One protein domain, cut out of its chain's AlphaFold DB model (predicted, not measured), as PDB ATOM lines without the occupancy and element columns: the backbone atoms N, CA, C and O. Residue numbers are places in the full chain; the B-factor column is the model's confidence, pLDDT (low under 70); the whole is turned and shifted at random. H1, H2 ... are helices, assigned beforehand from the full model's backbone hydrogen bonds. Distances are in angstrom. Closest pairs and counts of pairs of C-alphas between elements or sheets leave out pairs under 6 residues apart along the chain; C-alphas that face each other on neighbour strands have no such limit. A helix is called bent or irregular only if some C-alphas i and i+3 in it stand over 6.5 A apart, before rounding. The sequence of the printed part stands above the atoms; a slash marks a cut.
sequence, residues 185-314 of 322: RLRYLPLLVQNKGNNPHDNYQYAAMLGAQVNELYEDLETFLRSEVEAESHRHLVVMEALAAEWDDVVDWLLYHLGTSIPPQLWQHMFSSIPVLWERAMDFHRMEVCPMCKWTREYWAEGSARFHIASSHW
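What this domain is: This is residues 185 to 314 of the 322 residues of the protein "JmjC domain-containing protein" of Phaeosphaeria nodorum (strain SN15 / ATCC MYA-4574 / FGSC 10173) (UniProt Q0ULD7). An elongated, loosely joined set of helices runs back and forth along the long axis: H1 folds back beside the first part of the long helix H2, while H4b packs on H2's last residues and H5 folds back on H4b. Bent H3 returns along the body, its arms H3a and H3b forming a wide corner, with H3a to one side of H2, and unnamed residues 285 to 304 loop at the H4b end. The printed part has 130 residues, five named helices, H1 to H5 in order, and no named strand; it is all helix and compact, with a radius of gyration of the C-alphas of 16.0 A and spans of 52 by 30 by 22 A.

Where its parts are: H1, residues 189 to 198, begins with C-alpha 189 at (274.545, 285.206, 236.643) and is only just irregular: C-alphas 194 and 197 are 6.8 A apart. H2, residues 203 to 226, is 33.8 A long. H3, residues 234 to 261, and H4, residues 264 to 284, were each assigned as one helix by hydrogen bonds, but are bent: C-alphas 249 and 252 are 7.2 A apart, 272 and 275 7.1 A. Their arms are H3a, 234 to 249, 23.9 A long; H3b, 252 to 261; H4a, 264 to 272; and H4b, 275 to 284. H5, residues 305 to 312, ends with C-alpha 312 at (271.841, 302.272, 224.622).

How they stand to each other: H1 and H2 form a hairpin and only just touch, with 3 pairs of C-alphas within 8 A, the closest Lys 196 and Tyr 206 at 6.9 A. H3a is near H2, and stands about perpendicular to H3b, at 75 degrees. H3b and H4a are close but not clearly touching. H4b touches H2 residues 222 to 226 alone, closest C-alphas Leu 225 and Ala 281, 5.3 A, at a shallow tilt of 27 degrees, the same way. H4b and H5 form a hairpin and touch, closest C-alphas Glu 279 and Arg 306, 5.2 A. Every O i to N i+4 pair is within hydrogen-bond range in H2, H4a, H4b and H5; H3a has 10 of 12, H3b 3 of 6, and H1 2 of 6 beside 4 of 7 O i to N i+3 pairs.

The domain as a whole: The C-alphas of His 201 and Glu 298, the two farthest apart, are 53.2 A apart. The printed part has no cut, and the link from H4 to H5 is long. Confidence is under 70 at residues 196 to 205, 229 to 232, 257 to 262 and 301.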
ATOM      1  N   ARG A 185     275.478 289.440 242.210       87.56
ATOM      2  CA  ARG A 185     274.491 288.488 241.696       87.56
ATOM      3  C   ARG A 185     274.159 288.700 240.234       87.56
ATOM      4  O   ARG A 185     273.929 287.709 239.550       87.56
ATOM      5  N   LEU A 186     274.171 289.946 239.771       87.94
ATOM      6  CA  LEU A 186     274.063 290.250 238.354       87.94
ATOM      7  C   LEU A 186     275.318 289.781 237.608       87.94
ATOM      8  O   LEU A 186     275.213 288.964 236.699       87.94
ATOM      9  N   ARG A 187     276.501 290.207 238.064       88.75
ATOM     10  CA  ARG A 187     277.809 289.866 237.483       88.75
ATOM     11  C   ARG A 187     277.998 288.376 237.225       88.75
ATOM     12  O   ARG A 187     278.468 287.974 236.163       88.75
ATOM     13  N   TYR A 188     277.673 287.548 238.214       86.75
ATOM     14  CA  TYR A 188     277.923 286.107 238.170       86.75
ATOM     15  C   TYR A 188     276.696 285.278 237.797       86.75
ATOM     16  O   TYR A 188     276.713 284.053 237.907       86.75
ATOM     17  N   LEU A 189     275.664 285.911 237.247       83.12
ATOM     18  CA  LEU A 189     274.545 285.206 236.643       83.12
ATOM     19  C   LEU A 189     274.964 284.208 235.538       83.12
ATOM     20  O   LEU A 189     274.400 283.108 235.500       83.12
ATOM     21  N   PRO A 190     275.995 284.481 234.706       81.50
ATOM     22  CA  PRO A 190     276.519 283.486 233.775       81.50
ATOM     23  C   PRO A 190     276.980 282.187 234.427       81.50
ATOM     24  O   PRO A 190     276.814 281.119 233.843       81.50
ATOM     25  N   LEU A 191     277.500 282.253 235.651       81.69
ATOM     26  CA  LEU A 191     277.934 281.074 236.389       81.69
ATOM     27  C   LEU A 191     276.752 280.149 236.724       81.69
ATOM     28  O   LEU A 191     276.897 278.930 236.642       81.69
ATOM     29  N   LEU A 192     275.574 280.710 237.031       79.12
ATOM     30  CA  LEU A 192     274.369 279.925 237.335       79.12
ATOM     31  C   LEU A 192     273.941 279.071 236.150       79.12
ATOM     32  O   LEU A 192     273.600 277.911 236.342       79.12
ATOM     33  N   VAL A 193     274.004 279.627 234.934       75.69
ATOM     34  CA  VAL A 193     273.635 278.920 233.694       75.69
ATOM     35  C   VAL A 193     274.617 277.804 233.346       75.69
ATOM     36  O   VAL A 193     274.244 276.847 232.665       75.69
ATOM     37  N   GLN A 194     275.851 277.908 233.825       74.00
ATOM     38  CA  GLN A 194     276.919 276.963 233.517       74.00
ATOM     39  C   GLN A 194     276.996 275.827 234.540       74.00
ATOM     40  O   GLN A 194     277.464 274.745 234.205       74.00
ATOM     41  N   ASN A 195     276.366 275.974 235.711       70.75
ATOM     42  CA  ASN A 195     276.114 274.877 236.659       70.75
ATOM     43  C   ASN A 195     275.152 273.785 236.110       70.75
ATOM     44  O   ASN A 195     274.717 272.885 236.827       70.75
ATOM     45  N   LYS A 196     274.812 273.834 234.815       62.66
ATOM     46  CA  LYS A 196     274.018 272.833 234.086       62.66
ATOM     47  C   LYS A 196     274.698 271.462 234.012       62.66
ATOM     48  O   LYS A 196     274.003 270.456 233.873       62.66
ATOM     49  N   GLY A 197     276.033 271.420 234.097       52.62
ATOM     50  CA  GLY A 197     276.846 270.209 233.907       52.62
ATOM     51  C   GLY A 197     276.541 269.060 234.874       52.62
ATOM     52  O   GLY A 197     276.776 267.903 234.539       52.62
ATOM     53  N   ASN A 198     275.932 269.349 236.027       51.84
ATOM     54  CA  ASN A 198     275.847 268.402 237.142       51.84
ATOM     55  C   ASN A 198     274.547 267.585 237.209       51.84
ATOM     56  O   ASN A 198     274.406 266.728 238.078       51.84
ATOM     57  N   ASN A 199     273.586 267.817 236.306       50.19
ATOM     58  CA  ASN A 199     272.357 267.017 236.241       50.19
ATOM     59  C   ASN A 199     271.820 266.888 234.798       50.19
ATOM     60  O   ASN A 199     270.746 267.401 234.468       50.19
ATOM     61  N   PRO A 200     272.537 266.179 233.903       47.78
ATOM     62  CA  PRO A 200     272.142 266.028 232.497       47.78
ATOM     63  C   PRO A 200     270.803 265.296 232.301       47.78
ATOM     64  O   PRO A 200     270.228 265.339 231.213       47.78
ATOM     65  N   HIS A 201     270.288 264.630 233.340       47.81
ATOM     66  CA  HIS A 201     269.055 263.848 233.280       47.81
ATOM     67  C   HIS A 201     267.779 264.623 233.617       47.81
ATOM     68  O   HIS A 201     266.699 264.083 233.387       47.81
ATOM     69  N   ASP A 202     267.863 265.875 234.082       59.16
ATOM     70  CA  ASP A 202     266.663 266.636 234.440       59.16
ATOM     71  C   ASP A 202     266.747 268.113 234.031       59.16
ATOM     72  O   ASP A 202     266.720 269.045 234.839       59.16
ATOM     73  N   ASN A 203     266.831 268.329 232.712       64.69
ATOM     74  CA  ASN A 203     266.762 269.658 232.089       64.69
ATOM     75  C   ASN A 203     265.566 270.487 232.593       64.69
ATOM     76  O   ASN A 203     265.644 271.713 232.602       64.69
ATOM     77  N   TYR A 204     264.472 269.837 233.009       67.94
ATOM     78  CA  TYR A 204     263.291 270.511 233.537       67.94
ATOM     79  C   TYR A 204     263.519 271.054 234.952       67.94
ATOM     80  O   TYR A 204     263.266 272.234 235.187       67.94
ATOM     81  N   GLN A 205     264.041 270.241 235.879       68.38
ATOM     82  CA  GLN A 205     264.369 270.710 237.234       68.38
ATOM     83  C   GLN A 205     265.419 271.819 237.209       68.38
ATOM     84  O   GLN A 205     265.284 272.820 237.913       68.38
ATOM     85  N   TYR A 206     266.431 271.678 236.352       72.25
ATOM     86  CA  TYR A 206     267.448 272.704 236.171       72.25
ATOM     87  C   TYR A 206     266.860 274.018 235.634       72.25
ATOM     88  O   TYR A 206     267.112 275.082 236.199       72.25
ATOM     89  N   ALA A 207     266.036 273.957 234.582       72.56
ATOM     90  CA  ALA A 207     265.377 275.141 234.033       72.56
ATOM     91  C   ALA A 207     264.429 275.800 235.049       72.56
ATOM     92  O   ALA A 207     264.376 277.025 235.130       72.56
ATOM     93  N   ALA A 208     263.721 275.008 235.860       74.69
ATOM     94  CA  ALA A 208     262.871 275.514 236.933       74.69
ATOM     95  C   ALA A 208     263.686 276.210 238.038       74.69
ATOM     96  O   ALA A 208     263.325 277.308 238.461       74.69
ATOM     97  N   MET A 209     264.806 275.616 238.468       77.69
ATOM     98  CA  MET A 209     265.724 276.211 239.445       77.69
ATOM     99  C   MET A 209     266.322 277.523 238.924       77.69
ATOM    100  O   MET A 209     266.267 278.539 239.616       77.69
ATOM    101  N   LEU A 210     266.854 277.518 237.699       78.25
ATOM    102  CA  LEU A 210     267.410 278.705 237.054       78.25
ATOM    103  C   LEU A 210     266.344 279.797 236.890       78.25
ATOM    104  O   LEU A 210     266.594 280.958 237.207       78.25
ATOM    105  N   GLY A 211     265.142 279.426 236.441       78.88
ATOM    106  CA  GLY A 211     264.008 280.338 236.320       78.88
ATOM    107  C   GLY A 211     263.628 280.970 237.658       78.88
ATOM    108  O   GLY A 211     263.415 282.179 237.714       78.88
ATOM    109  N   ALA A 212     263.616 280.191 238.744       81.38
ATOM    110  CA  ALA A 212     263.369 280.703 240.089       81.38
ATOM    111  C   ALA A 212     264.468 281.677 240.551       81.38
ATOM    112  O   ALA A 212     264.149 282.745 241.063       81.38
ATOM    113  N   GLN A 213     265.746 281.358 240.326       82.06
ATOM    114  CA  GLN A 213     266.870 282.232 240.695       82.06
ATOM    115  C   GLN A 213     266.885 283.546 239.903       82.06
ATOM    116  O   GLN A 213     267.169 284.604 240.467       82.06
ATOM    117  N   VAL A 214     266.556 283.498 238.610       82.31
ATOM    118  CA  VAL A 214     266.444 284.703 237.776       82.31
ATOM    119  C   VAL A 214     265.234 285.539 238.169       82.31
ATOM    120  O   VAL A 214     265.356 286.759 238.261       82.31
ATOM    121  N   ASN A 215     264.092 284.907 238.451       84.75
ATOM    122  CA  ASN A 215     262.924 285.613 238.969       84.75
ATOM    123  C   ASN A 215     263.240 286.303 240.303       84.75
ATOM    124  O   ASN A 215     262.931 287.476 240.468       84.75
ATOM    125  N   GLU A 216     263.929 285.615 241.218       86.19
ATOM    126  CA  GLU A 216     264.380 286.204 242.483       86.19
ATOM    127  C   GLU A 216     265.282 287.421 242.264       86.19
ATOM    128  O   GLU A 216     265.093 288.441 242.921       86.19
ATOM    129  N   LEU A 217     266.254 287.340 241.347       86.50
ATOM    130  CA  LEU A 217     267.103 288.485 241.016       86.50
ATOM    131  C   LEU A 217     266.283 289.650 240.453       86.50
ATOM    132  O   LEU A 217     266.528 290.795 240.821       86.50
ATOM    133  N   TYR A 218     265.322 289.367 239.575       86.44
ATOM    134  CA  TYR A 218     264.445 290.389 239.018       86.44
ATOM    135  C   TYR A 218     263.587 291.068 240.092       86.44
ATOM    136  O   TYR A 218     263.540 292.292 240.130       86.44
ATOM    137  N   GLU A 219     262.965 290.301 240.989       88.44
ATOM    138  CA  GLU A 219     262.190 290.843 242.112       88.44
ATOM    139  C   GLU A 219     263.050 291.747 243.004       88.44
ATOM    140  O   GLU A 219     262.596 292.808 243.440       88.44
ATOM    141  N   ASP A 220     264.307 291.369 243.248       88.62
ATOM    142  CA  ASP A 220     265.236 292.179 244.035       88.62
ATOM    143  C   ASP A 220     265.650 293.457 243.291       88.62
ATOM    144  O   ASP A 220     265.698 294.526 243.897       88.62
ATOM    145  N   LEU A 221     265.900 293.379 241.978       89.06
ATOM    146  CA  LEU A 221     266.166 294.549 241.131       89.06
ATOM    147  C   LEU A 221     264.975 295.506 241.117       89.06
ATOM    148  O   LEU A 221     265.150 296.709 241.290       89.06
ATOM    149  N   GLU A 222     263.766 294.980 240.938       89.50
ATOM    150  CA  GLU A 222     262.539 295.765 240.956       89.50
ATOM    151  C   GLU A 222     262.334 296.426 242.319       89.50
ATOM    152  O   GLU A 222     262.073 297.627 242.384       89.50
ATOM    153  N   THR A 223     262.501 295.671 243.405       89.06
ATOM    154  CA  THR A 223     262.381 296.199 244.768       89.06
ATOM    155  C   THR A 223     263.412 297.296 245.019       89.06
ATOM    156  O   THR A 223     263.053 298.358 245.518       89.06
ATOM    157  N   PHE A 224     264.671 297.077 244.631       89.75
ATOM    158  CA  PHE A 224     265.754 298.045 244.796       89.75
ATOM    159  C   PHE A 224     265.506 299.330 243.999       89.75
ATOM    160  O   PHE A 224     265.478 300.408 244.588       89.75
ATOM    161  N   LEU A 225     265.238 299.225 242.694       89.56
ATOM    162  CA  LEU A 225     265.035 300.382 241.811       89.56
ATOM    163  C   LEU A 225     263.733 301.148 242.103       89.56
ATOM    164  O   LEU A 225     263.625 302.328 241.781       89.56
ATOM    165  N   ARG A 226     262.727 300.498 242.703       88.88
ATOM    166  CA  ARG A 226     261.509 301.174 243.184       88.88
ATOM    167  C   ARG A 226     261.656 301.761 244.578       88.88
ATOM    168  O   ARG A 226     260.782 302.533 244.969       88.88
ATOM    169  N   SER A 227     262.657 301.339 245.347       84.38
ATOM    170  CA  SER A 227     262.743 301.719 246.749       84.38
ATOM    171  C   SER A 227     263.000 303.216 246.875       84.38
ATOM    172  O   SER A 227     263.990 303.745 246.386       84.38
ATOM    173  N   GLU A 228     262.087 303.902 247.552       75.88
ATOM    174  CA  GLU A 228     262.194 305.331 247.858       75.88
ATOM    175  C   GLU A 228     262.956 305.512 249.181       75.88
ATOM    176  O   GLU A 228     262.530 306.240 250.077       75.88
ATOM    177  N   VAL A 229     264.062 304.777 249.343       69.25
ATOM    178  CA  VAL A 229     264.967 304.961 250.485       69.25
ATOM    179  C   VAL A 229     265.553 306.359 250.358       69.25
ATOM    180  O   VAL A 229     265.976 306.721 249.262       69.25
ATOM    181  N   GLU A 230     265.553 307.140 251.447       61.03
ATOM    182  CA  GLU A 230     266.018 308.534 251.454       61.03
ATOM    183  C   GLU A 230     267.243 308.704 250.548       61.03
ATOM    184  O   GLU A 230     268.254 308.015 250.719       61.03
ATOM    185  N   ALA A 231     267.125 309.600 249.562       52.25
ATOM    186  CA  ALA A 231     268.074 309.785 248.462       52.25
ATOM    187  C   ALA A 231     269.523 310.091 248.913       52.25
ATOM    188  O   ALA A 231     270.430 310.111 248.086       52.25
ATOM    189  N   GLU A 232     269.736 310.292 250.215       52.03
ATOM    190  CA  GLU A 232     271.008 310.563 250.883       52.03
ATOM    191  C   GLU A 232     271.676 309.326 251.501       52.03
ATOM    192  O   GLU A 232     272.782 309.429 252.038       52.03
ATOM    193  N   SER A 233     271.073 308.135 251.417       70.88
ATOM    194  CA  SER A 233     271.774 306.910 251.802       70.88
ATOM    195  C   SER A 233     272.920 306.665 250.820       70.88
ATOM    196  O   SER A 233     272.742 306.045 249.773       70.88
ATOM    197  N   HIS A 234     274.121 307.144 251.162       78.62
ATOM    198  CA  HIS A 234     275.368 306.926 250.417       78.62
ATOM    199  C   HIS A 234     275.524 305.458 249.984       78.62
ATOM    200  O   HIS A 234     275.968 305.165 248.879       78.62
ATOM    201  N   ARG A 235     275.055 304.530 250.827       81.88
ATOM    202  CA  ARG A 235     275.002 303.090 250.560       81.88
ATOM    203  C   ARG A 235     274.156 302.726 249.333       81.88
ATOM    204  O   ARG A 235     274.591 301.896 248.543       81.88
ATOM    205  N   HIS A 236     272.977 303.326 249.160       84.44
ATOM    206  CA  HIS A 236     272.104 303.060 248.012       84.44
ATOM    207  C   HIS A 236     272.753 303.528 246.703       84.44
ATOM    208  O   HIS A 236     272.783 302.779 245.731       84.44
ATOM    209  N   LEU A 237     273.350 304.727 246.702       84.94
ATOM    210  CA  LEU A 237     274.054 305.268 245.535       84.94
ATOM    211  C   LEU A 237     275.267 304.413 245.143       84.94
ATOM    212  O   LEU A 237     275.414 304.084 243.971       84.94
ATOM    213  N   VAL A 238     276.079 303.978 246.115       88.38
ATOM    214  CA  VAL A 238     277.223 303.079 245.865       88.38
ATOM    215  C   VAL A 238     276.767 301.765 245.224       88.38
ATOM    216  O   VAL A 238     277.385 301.293 244.270       88.38
ATOM    217  N   VAL A 239     275.671 301.176 245.711       89.75
ATOM    218  CA  VAL A 239     275.125 299.943 245.124       89.75
ATOM    219  C   VAL A 239     274.577 300.199 243.723       89.75
ATOM    220  O   VAL A 239     274.802 299.383 242.837       89.75
ATOM    221  N   MET A 240     273.893 301.321 243.498       89.94
ATOM    222  CA  MET A 240     273.343 301.678 242.190       89.94
ATOM    223  C   MET A 240     274.447 301.905 241.146       89.94
ATOM    224  O   MET A 240     274.321 301.435 240.017       89.94
ATOM    225  N   GLU A 241     275.547 302.562 241.522       89.25
ATOM    226  CA  GLU A 241     276.725 302.726 240.663       89.25
ATOM    227  C   GLU A 241     277.383 301.385 240.329       89.25
ATOM    228  O   GLU A 241     277.675 301.119 239.162       89.25
ATOM    229  N   ALA A 242     277.576 300.523 241.331       91.38
ATOM    230  CA  ALA A 242     278.114 299.183 241.123       91.38
ATOM    231  C   ALA A 242     277.188 298.333 240.240       91.38
ATOM    232  O   ALA A 242     277.653 297.636 239.344       91.38
ATOM    233  N   LEU A 243     275.873 298.421 240.450       91.94
ATOM    234  CA  LEU A 243     274.880 297.718 239.648       91.94
ATOM    235  C   LEU A 243     274.916 298.174 238.188       91.94
ATOM    236  O   LEU A 243     274.885 297.336 237.294       91.94
ATOM    237  N   ALA A 244     275.003 299.483 237.948       90.88
ATOM    238  CA  ALA A 244     275.087 300.043 236.606       90.88
ATOM    239  C   ALA A 244     276.370 299.624 235.873       90.88
ATOM    240  O   ALA A 244     276.320 299.386 234.669       90.88
ATOM    241  N   ALA A 245     277.495 299.501 236.585       89.81
ATOM    242  CA  ALA A 245     278.746 299.016 236.005       89.81
ATOM    243  C   ALA A 245     278.642 297.554 235.543       89.81
ATOM    244  O   ALA A 245     279.080 297.224 234.449       89.81
ATOM    245  N   GLU A 246     278.016 296.692 236.348       90.19
ATOM    246  CA  GLU A 246     277.839 295.271 236.008       90.19
ATOM    247  C   GLU A 246     276.721 295.047 234.967       90.19
ATOM    248  O   GLU A 246     276.643 293.994 234.335       90.19
ATOM    249  N   TRP A 247     275.838 296.028 234.776       88.44
ATOM    250  CA  TRP A 247     274.686 295.926 233.887       88.44
ATOM    251  C   TRP A 247     275.060 295.777 232.414       88.44
ATOM    252  O   TRP A 247     274.598 294.843 231.755       88.44
ATOM    253  N   ASP A 248     275.903 296.679 231.909       79.88
ATOM    254  CA  ASP A 248     276.294 296.707 230.496       79.88
ATOM    255  C   ASP A 248     277.082 295.455 230.091       79.88
ATOM    256  O   ASP A 248     276.936 294.967 228.970       79.88
ATOM    257  N   ASP A 249     277.848 294.888 231.022       80.00
ATOM    258  CA  ASP A 249     278.653 293.689 230.780       80.00
ATOM    259  C   ASP A 249     277.799 292.414 230.690       80.00
ATOM    260  O   ASP A 249     278.151 291.462 229.988       80.00
ATOM    261  N   VAL A 250     276.666 292.377 231.398       80.88
ATOM    262  CA  VAL A 250     275.866 291.157 231.567       80.88
ATOM    263  C   VAL A 250     274.599 291.163 230.712       80.88
ATOM    264  O   VAL A 250     274.111 290.093 230.344       80.88
ATOM    265  N   VAL A 251     274.070 292.334 230.349       79.06
ATOM    266  CA  VAL A 251     272.787 292.456 229.647       79.06
ATOM    267  C   VAL A 251     272.766 291.698 228.322       79.06
ATOM    268  O   VAL A 251     271.900 290.853 228.129       79.06
ATOM    269  N   ASP A 252     273.736 291.888 227.431       77.06
ATOM    270  CA  ASP A 252     273.728 291.214 226.124       77.06
ATOM    271  C   ASP A 252     273.797 289.686 226.273       77.06
ATOM    272  O   ASP A 252     273.095 288.939 225.577       77.06
ATOM    273  N   TRP A 253     274.584 289.215 227.245       78.12
ATOM    274  CA  TRP A 253     274.675 287.799 227.577       78.12
ATOM    275  C   TRP A 253     273.347 287.257 228.119       78.12
ATOM    276  O   TRP A 253     272.894 286.196 227.667       78.12
ATOM    277  N   LEU A 254     272.704 287.992 229.037       73.94
ATOM    278  CA  LEU A 254     271.396 287.640 229.588       73.94
ATOM    279  C   LEU A 254     270.376 287.503 228.484       73.94
ATOM    280  O   LEU A 254     269.615 286.535 228.451       73.94
ATOM    281  N   LEU A 255     270.384 288.468 227.569       71.88
ATOM    282  CA  LEU A 255     269.379 288.527 226.539       71.88
ATOM    283  C   LEU A 255     269.490 287.322 225.590       71.88
ATOM    284  O   LEU A 255     268.484 286.752 225.166       71.88
ATOM    285  N   TYR A 256     270.718 286.888 225.307       74.50
ATOM    286  CA  TYR A 256     270.981 285.714 224.481       74.50
ATOM    287  C   TYR A 256     270.630 284.390 225.185       74.50
ATOM    288  O   TYR A 256     269.980 283.526 224.594       74.50
ATOM    289  N   HIS A 257     271.045 284.208 226.444       68.62
ATOM    290  CA  HIS A 257     270.961 282.907 227.122       68.62
ATOM    291  C   HIS A 257     269.607 282.670 227.798       68.62
ATOM    292  O   HIS A 257     269.073 281.558 227.732       68.62
ATOM    293  N   LEU A 258     269.002 283.698 228.400       65.31
ATOM    294  CA  LEU A 258     267.724 283.547 229.100       65.31
ATOM    295  C   LEU A 258     266.557 283.338 228.137       65.31
ATOM    296  O   LEU A 258     265.672 282.537 228.433       65.31
ATOM    297  N   GLY A 259     266.595 283.958 226.953       63.56
ATOM    298  CA  GLY A 259     265.562 283.797 225.924       63.56
ATOM    299  C   GLY A 259     265.383 282.356 225.418       63.56
ATOM    300  O   GLY A 259     264.383 282.059 224.768       63.56
ATOM    301  N   THR A 260     266.325 281.457 225.721       64.75
ATOM    302  CA  THR A 260     266.249 280.025 225.379       64.75
ATOM    303  C   THR A 260     265.938 279.116 226.570       64.75
ATOM    304  O   THR A 260     265.543 277.971 226.366       64.75
ATOM    305  N   SER A 261     266.111 279.609 227.800       65.38
ATOM    306  CA  SER A 261     266.118 278.786 229.020       65.38
ATOM    307  C   SER A 261     265.036 279.162 230.044       65.38
ATOM    308  O   SER A 261     264.853 278.432 231.014       65.38
ATOM    309  N   ILE A 262     264.315 280.273 229.848       66.31
ATOM    310  CA  ILE A 262     263.316 280.815 230.787       66.31
ATOM    311  C   ILE A 262     261.932 280.930 230.126       66.31
ATOM    312  O   ILE A 262     261.855 281.178 228.920       66.31
ATOM    313  N   PRO A 263     260.821 280.783 230.886       70.62
ATOM    314  CA  PRO A 263     259.474 281.012 230.372       70.62
ATOM    315  C   PRO A 263     259.319 282.386 229.684       70.62
ATOM    316  O   PRO A 263     259.665 283.410 230.283       70.62
ATOM    317  N   PRO A 264     258.737 282.446 228.468       73.12
ATOM    318  CA  PRO A 264     258.583 283.692 227.712       73.12
ATOM    319  C   PRO A 264     257.855 284.812 228.465       73.12
ATOM    320  O   PRO A 264     258.130 285.982 228.221       73.12
ATOM    321  N   GLN A 265     256.940 284.474 229.379       78.44
ATOM    322  CA  GLN A 265     256.151 285.444 230.143       78.44
ATOM    323  C   GLN A 265     257.010 286.237 231.132       78.44
ATOM    324  O   GLN A 265     256.902 287.461 231.188       78.44
ATOM    325  N   LEU A 266     257.882 285.549 231.882       73.25
ATOM    326  CA  LEU A 266     258.798 286.194 232.828       73.25
ATOM    327  C   LEU A 266     259.737 287.136 232.074       73.25
ATOM    328  O   LEU A 266     259.890 288.302 232.421       73.25
ATOM    329  N   TRP A 267     260.278 286.638 230.969       72.62
ATOM    330  CA  TRP A 267     261.133 287.399 230.077       72.62
ATOM    331  C   TRP A 267     260.451 288.659 229.518       72.62
ATOM    332  O   TRP A 267     260.986 289.756 229.646       72.62
ATOM    333  N   GLN A 268     259.248 288.544 228.949       75.50
ATOM    334  CA  GLN A 268     258.511 289.695 228.414       75.50
ATOM    335  C   GLN A 268     258.229 290.751 229.488       75.50
ATOM    336  O   GLN A 268     258.315 291.950 229.215       75.50
ATOM    337  N   HIS A 269     257.927 290.309 230.709       80.25
ATOM    338  CA  HIS A 269     257.705 291.212 231.826       80.25
ATOM    339  C   HIS A 269     258.972 292.011 232.157       80.25
ATOM    340  O   HIS A 269     258.924 293.243 232.098       80.25
ATOM    341  N   MET A 270     260.105 291.327 232.376       76.94
ATOM    342  CA  MET A 270     261.410 291.954 232.646       76.94
ATOM    343  C   MET A 270     261.782 292.987 231.574       76.94
ATOM    344  O   MET A 270     262.233 294.087 231.882       76.94
ATOM    345  N   PHE A 271     261.538 292.660 230.303       73.00
ATOM    346  CA  PHE A 271     261.821 293.538 229.167       73.00
ATOM    347  C   PHE A 271     261.110 294.875 229.219       73.00
ATOM    348  O   PHE A 271     261.683 295.908 228.882       73.00
ATOM    349  N   SER A 272     259.832 294.828 229.568       78.81
ATOM    350  CA  SER A 272     258.980 296.007 229.555       78.81
ATOM    351  C   SER A 272     259.210 296.907 230.769       78.81
ATOM    352  O   SER A 272     259.009 298.119 230.677       78.81
ATOM    353  N   SER A 273     259.633 296.329 231.895       87.06
ATOM    354  CA  SER A 273     259.724 297.022 233.177       87.06
ATOM    355  C   SER A 273     261.086 297.660 233.412       87.06
ATOM    356  O   SER A 273     261.151 298.787 233.890       87.06
ATOM    357  N   ILE A 274     262.176 296.992 233.044       87.19
ATOM    358  CA  ILE A 274     263.539 297.391 233.411       87.19
ATOM    359  C   ILE A 274     263.910 298.833 233.002       87.19
ATOM    360  O   ILE A 274     264.361 299.579 233.874       87.19
ATOM    361  N   PRO A 275     263.680 299.298 231.755       88.81
ATOM    362  CA  PRO A 275     263.965 300.690 231.399       88.81
ATOM    363  C   PRO A 275     263.135 301.706 232.199       88.81
ATOM    364  O   PRO A 275     263.622 302.789 232.512       88.81
ATOM    365  N   VAL A 276     261.896 301.348 232.556       90.75
ATOM    366  CA  VAL A 276     260.999 302.183 233.378       90.75
ATOM    367  C   VAL A 276     261.484 302.238 234.828       90.75
ATOM    368  O   VAL A 276     261.417 303.287 235.463       90.75
ATOM    369  N   LEU A 277     261.985 301.119 235.357       91.50
ATOM    370  CA  LEU A 277     262.536 301.037 236.711       91.50
ATOM    371  C   LEU A 277     263.790 301.907 236.847       91.50
ATOM    372  O   LEU A 277     263.902 302.667 237.806       91.50
ATOM    373  N   TRP A 278     264.691 301.848 235.866       91.25
ATOM    374  CA  TRP A 278     265.882 302.693 235.838       91.25
ATOM    375  C   TRP A 278     265.551 304.181 235.681       91.25
ATOM    376  O   TRP A 278     266.104 304.989 236.420       91.25
ATOM    377  N   GLU A 279     264.625 304.552 234.789       91.00
ATOM    378  CA  GLU A 279     264.142 305.939 234.672       91.00
ATOM    379  C   GLU A 279     263.609 306.455 236.012       91.00
ATOM    380  O   GLU A 279     264.048 307.502 236.489       91.00
ATOM    381  N   ARG A 280     262.738 305.680 236.672       90.88
ATOM    382  CA  ARG A 280     262.188 306.044 237.982       90.88
ATOM    383  C   ARG A 280     263.280 306.242 239.032       90.88
ATOM    384  O   ARG A 280     263.235 307.237 239.752       90.88
ATOM    385  N   ALA A 281     264.237 305.318 239.130       90.25
ATOM    386  CA  ALA A 281     265.339 305.418 240.088       90.25
ATOM    387  C   ALA A 281     266.198 306.666 239.823       90.25
ATOM    388  O   ALA A 281     266.525 307.416 240.741       90.25
ATOM    389  N   MET A 282     266.515 306.933 238.554       89.62
ATOM    390  CA  MET A 282     267.288 308.106 238.154       89.62
ATOM    391  C   MET A 282     266.559 309.417 238.456       89.62
ATOM    392  O   MET A 282     267.193 310.363 238.920       89.62
ATOM    393  N   ASP A 283     265.248 309.489 238.226       88.50
ATOM    394  CA  ASP A 283     264.452 310.674 238.550       88.50
ATOM    395  C   ASP A 283     264.325 310.886 240.060       88.50
ATOM    396  O   ASP A 283     264.498 312.009 240.540       88.50
ATOM    397  N   PHE A 284     264.100 309.812 240.825       87.62
ATOM    398  CA  PHE A 284     264.033 309.870 242.285       87.62
ATOM    399  C   PHE A 284     265.346 310.385 242.897       87.62
ATOM    400  O   PHE A 284     265.332 311.294 243.728       87.62
ATOM    401  N   HIS A 285     266.489 309.884 242.419       85.19
ATOM    402  CA  HIS A 285     267.820 310.320 242.855       85.19
ATOM    403  C   HIS A 285     268.339 311.575 242.135       85.19
ATOM    404  O   HIS A 285     269.487 311.963 242.343       85.19
ATOM    405  N   ARG A 286     267.514 312.228 241.300       87.38
ATOM    406  CA  ARG A 286     267.861 313.448 240.544       87.38
ATOM    407  C   ARG A 286     269.162 313.317 239.745       87.38
ATOM    408  O   ARG A 286     269.968 314.242 239.678       87.38
ATOM    409  N   MET A 287     269.375 312.158 239.135       87.38
ATOM    410  CA  MET A 287     270.566 311.893 238.341       87.38
ATOM    411  C   MET A 287     270.504 312.647 237.011       87.38
ATOM    412  O   MET A 287     269.623 312.413 236.175       87.38
ATOM    413  N   GLU A 288     271.470 313.537 236.799       88.19
ATOM    414  CA  GLU A 288     271.667 314.259 235.531       88.19
ATOM    415  C   GLU A 288     272.512 313.466 234.525       88.19
ATOM    416  O   GLU A 288     272.549 313.785 233.335       88.19
ATOM    417  N   VAL A 289     273.177 312.418 235.010       90.12
ATOM    418  CA  VAL A 289     274.117 311.589 234.266       90.12
ATOM    419  C   VAL A 289     273.661 310.138 234.322       90.12
ATOM    420  O   VAL A 289     273.257 309.646 235.374       90.12
ATOM    421  N   CYS A 290     273.735 309.440 233.190       90.31
ATOM    422  CA  CYS A 290     273.434 308.018 233.125       90.31
ATOM    423  C   CYS A 290     274.462 307.238 233.960       90.31
ATOM    424  O   CYS A 290     275.667 307.380 233.721       90.31
ATOM    425  N   PRO A 291     274.038 306.395 234.918       89.75
ATOM    426  CA  PRO A 291     274.976 305.681 235.774       89.75
ATOM    427  C   PRO A 291     275.799 304.630 235.007       89.75
ATOM    428  O   PRO A 291     276.901 304.318 235.458       89.75
ATOM    429  N   MET A 292     275.316 304.160 233.848       90.38
ATOM    430  CA  MET A 292     275.951 303.140 232.998       90.38
ATOM    431  C   MET A 292     277.013 303.747 232.058       90.38
ATOM    432  O   MET A 292     278.201 303.501 232.235       90.38
ATOM    433  N   CYS A 293     276.629 304.624 231.116       90.00
ATOM    434  CA  CYS A 293     277.566 305.210 230.132       90.00
ATOM    435  C   CYS A 293     278.167 306.571 230.512       90.00
ATOM    436  O   CYS A 293     278.984 307.113 229.764       90.00
ATOM    437  N   LYS A 294     277.746 307.166 231.632       90.81
ATOM    438  CA  LYS A 294     278.173 308.503 232.077       90.81
ATOM    439  C   LYS A 294     277.804 309.658 231.129       90.81
ATOM    440  O   LYS A 294     278.358 310.748 231.249       90.81
ATOM    441  N   TRP A 295     276.855 309.465 230.209       89.38
ATOM    442  CA  TRP A 295     276.331 310.545 229.362       89.38
ATOM    443  C   TRP A 295     275.324 311.411 230.119       89.38
ATOM    444  O   TRP A 295     274.482 310.888 230.852       89.38
ATOM    445  N   THR A 296     275.386 312.728 229.923       87.44
ATOM    446  CA  THR A 296     274.425 313.672 230.514       87.44
ATOM    447  C   THR A 296     273.078 313.628 229.784       87.44
ATOM    448  O   THR A 296     273.014 313.248 228.611       87.44
ATOM    449  N   ARG A 297     272.008 314.066 230.466       82.56
ATOM    450  CA  ARG A 297     270.637 314.200 229.926       82.56
ATOM    451  C   ARG A 297     270.561 314.892 228.560       82.56
ATOM    452  O   ARG A 297     269.712 314.548 227.746       82.56
ATOM    453  N   GLU A 298     271.459 315.835 228.298       80.50
ATOM    454  CA  GLU A 298     271.527 316.606 227.048       80.50
ATOM    455  C   GLU A 298     271.840 315.742 225.816       80.50
ATOM    456  O   GLU A 298     271.465 316.099 224.701       80.50
ATOM    457  N   TYR A 299     272.495 314.594 226.011       79.19
ATOM    458  CA  TYR A 299     272.847 313.654 224.942       79.19
ATOM    459  C   TYR A 299     271.813 312.538 224.758       79.19
ATOM    460  O   TYR A 299     271.996 311.656 223.917       79.19
ATOM    461  N   TRP A 300     270.734 312.533 225.541       81.69
ATOM    462  CA  TRP A 300     269.675 311.541 225.415       81.69
ATOM    463  C   TRP A 300     268.699 311.988 224.333       81.69
ATOM    464  O   TRP A 300     268.204 313.116 224.354       81.69
ATOM    465  N   ALA A 301     268.397 311.105 223.381       69.69
ATOM    466  CA  ALA A 301     267.357 311.388 222.400       69.69
ATOM    467  C   ALA A 301     266.035 311.695 223.128       69.69
ATOM    468  O   ALA A 301     265.637 310.977 224.046       69.69
ATOM    469  N   GLU A 302     265.409 312.814 222.750       71.06
ATOM    470  CA  GLU A 302     264.182 313.351 223.364       71.06
ATOM    471  C   GLU A 302     264.308 313.733 224.856       71.06
ATOM    472  O   GLU A 302     263.303 314.019 225.504       71.06
ATOM    473  N   GLY A 303     265.522 313.753 225.423       72.50
ATOM    474  CA  GLY A 303     265.754 314.024 226.847       72.50
ATOM    475  C   GLY A 303     265.200 312.948 227.793       72.50
ATOM    476  O   GLY A 303     265.179 313.153 229.006       72.50
ATOM    477  N   SER A 304     264.744 311.807 227.264       85.19
ATOM    478  CA  SER A 304     264.125 310.735 228.048       85.19
ATOM    479  C   SER A 304     265.170 309.734 228.541       85.19
ATOM    480  O   SER A 304     265.844 309.075 227.742       85.19
ATOM    481  N   ALA A 305     265.254 309.568 229.867       85.88
ATOM    482  CA  ALA A 305     266.090 308.543 230.494       85.88
ATOM    483  C   ALA A 305     265.693 307.154 229.997       85.88
ATOM    484  O   ALA A 305     266.543 306.377 229.560       85.88
ATOM    485  N   ARG A 306     264.387 306.861 229.982       87.50
ATOM    486  CA  ARG A 306     263.861 305.582 229.505       87.50
ATOM    487  C   ARG A 306     264.257 305.287 228.070       87.50
ATOM    488  O   ARG A 306     264.656 304.158 227.790       87.50
ATOM    489  N   PHE A 307     264.146 306.259 227.164       86.25
ATOM    490  CA  PHE A 307     264.542 306.046 225.772       86.25
ATOM    491  C   PHE A 307     266.046 305.776 225.658       86.25
ATOM    492  O   PHE A 307     266.460 304.849 224.958       86.25
ATOM    493  N   HIS A 308     266.870 306.543 226.376       89.50
ATOM    494  CA  HIS A 308     268.313 306.333 226.408       89.50
ATOM    495  C   HIS A 308     268.681 304.940 226.939       89.50
ATOM    496  O   HIS A 308     269.403 304.209 226.262       89.50
ATOM    497  N   ILE A 309     268.124 304.523 228.081       88.38
ATOM    498  CA  ILE A 309     268.347 303.189 228.659       88.38
ATOM    499  C   ILE A 309     267.901 302.097 227.682       88.38
ATOM    500  O   ILE A 309     268.664 301.178 227.394       88.38
ATOM    501  N   ALA A 310     266.698 302.220 227.114       85.12
ATOM    502  CA  ALA A 310     266.160 301.237 226.180       85.12
ATOM    503  C   ALA A 310     267.033 301.073 224.920       85.12
ATOM    504  O   ALA A 310     267.264 299.959 224.461       85.12
ATOM    505  N   SER A 311     267.534 302.177 224.363       83.88
ATOM    506  CA  SER A 311     268.305 302.175 223.112       83.88
ATOM    507  C   SER A 311     269.792 301.863 223.299       83.88
ATOM    508  O   SER A 311     270.397 301.227 222.437       83.88
ATOM    509  N   SER A 312     270.387 302.303 224.408       84.94
ATOM    510  CA  SER A 312     271.841 302.272 224.622       84.94
ATOM    511  C   SER A 312     272.287 301.133 225.536       84.94
ATOM    512  O   SER A 312     273.394 300.630 225.363       84.94
ATOM    513  N   HIS A 313     271.416 300.692 226.447       85.88
ATOM    514  CA  HIS A 313     271.738 299.748 227.526       85.88
ATOM    515  C   HIS A 313     270.807 298.522 227.560       85.88
ATOM    516  O   HIS A 313     270.934 297.650 228.417       85.88
ATOM    517  N   TRP A 314     269.847 298.446 226.631       81.06
ATOM    518  CA  TRP A 314     268.846 297.376 226.555       81.06
ATOM    519  C   TRP A 314     268.527 297.000 225.091       81.06
ATOM    520  O   TRP A 314     267.374 296.906 224.661       81.06
TER     521      TRP A 314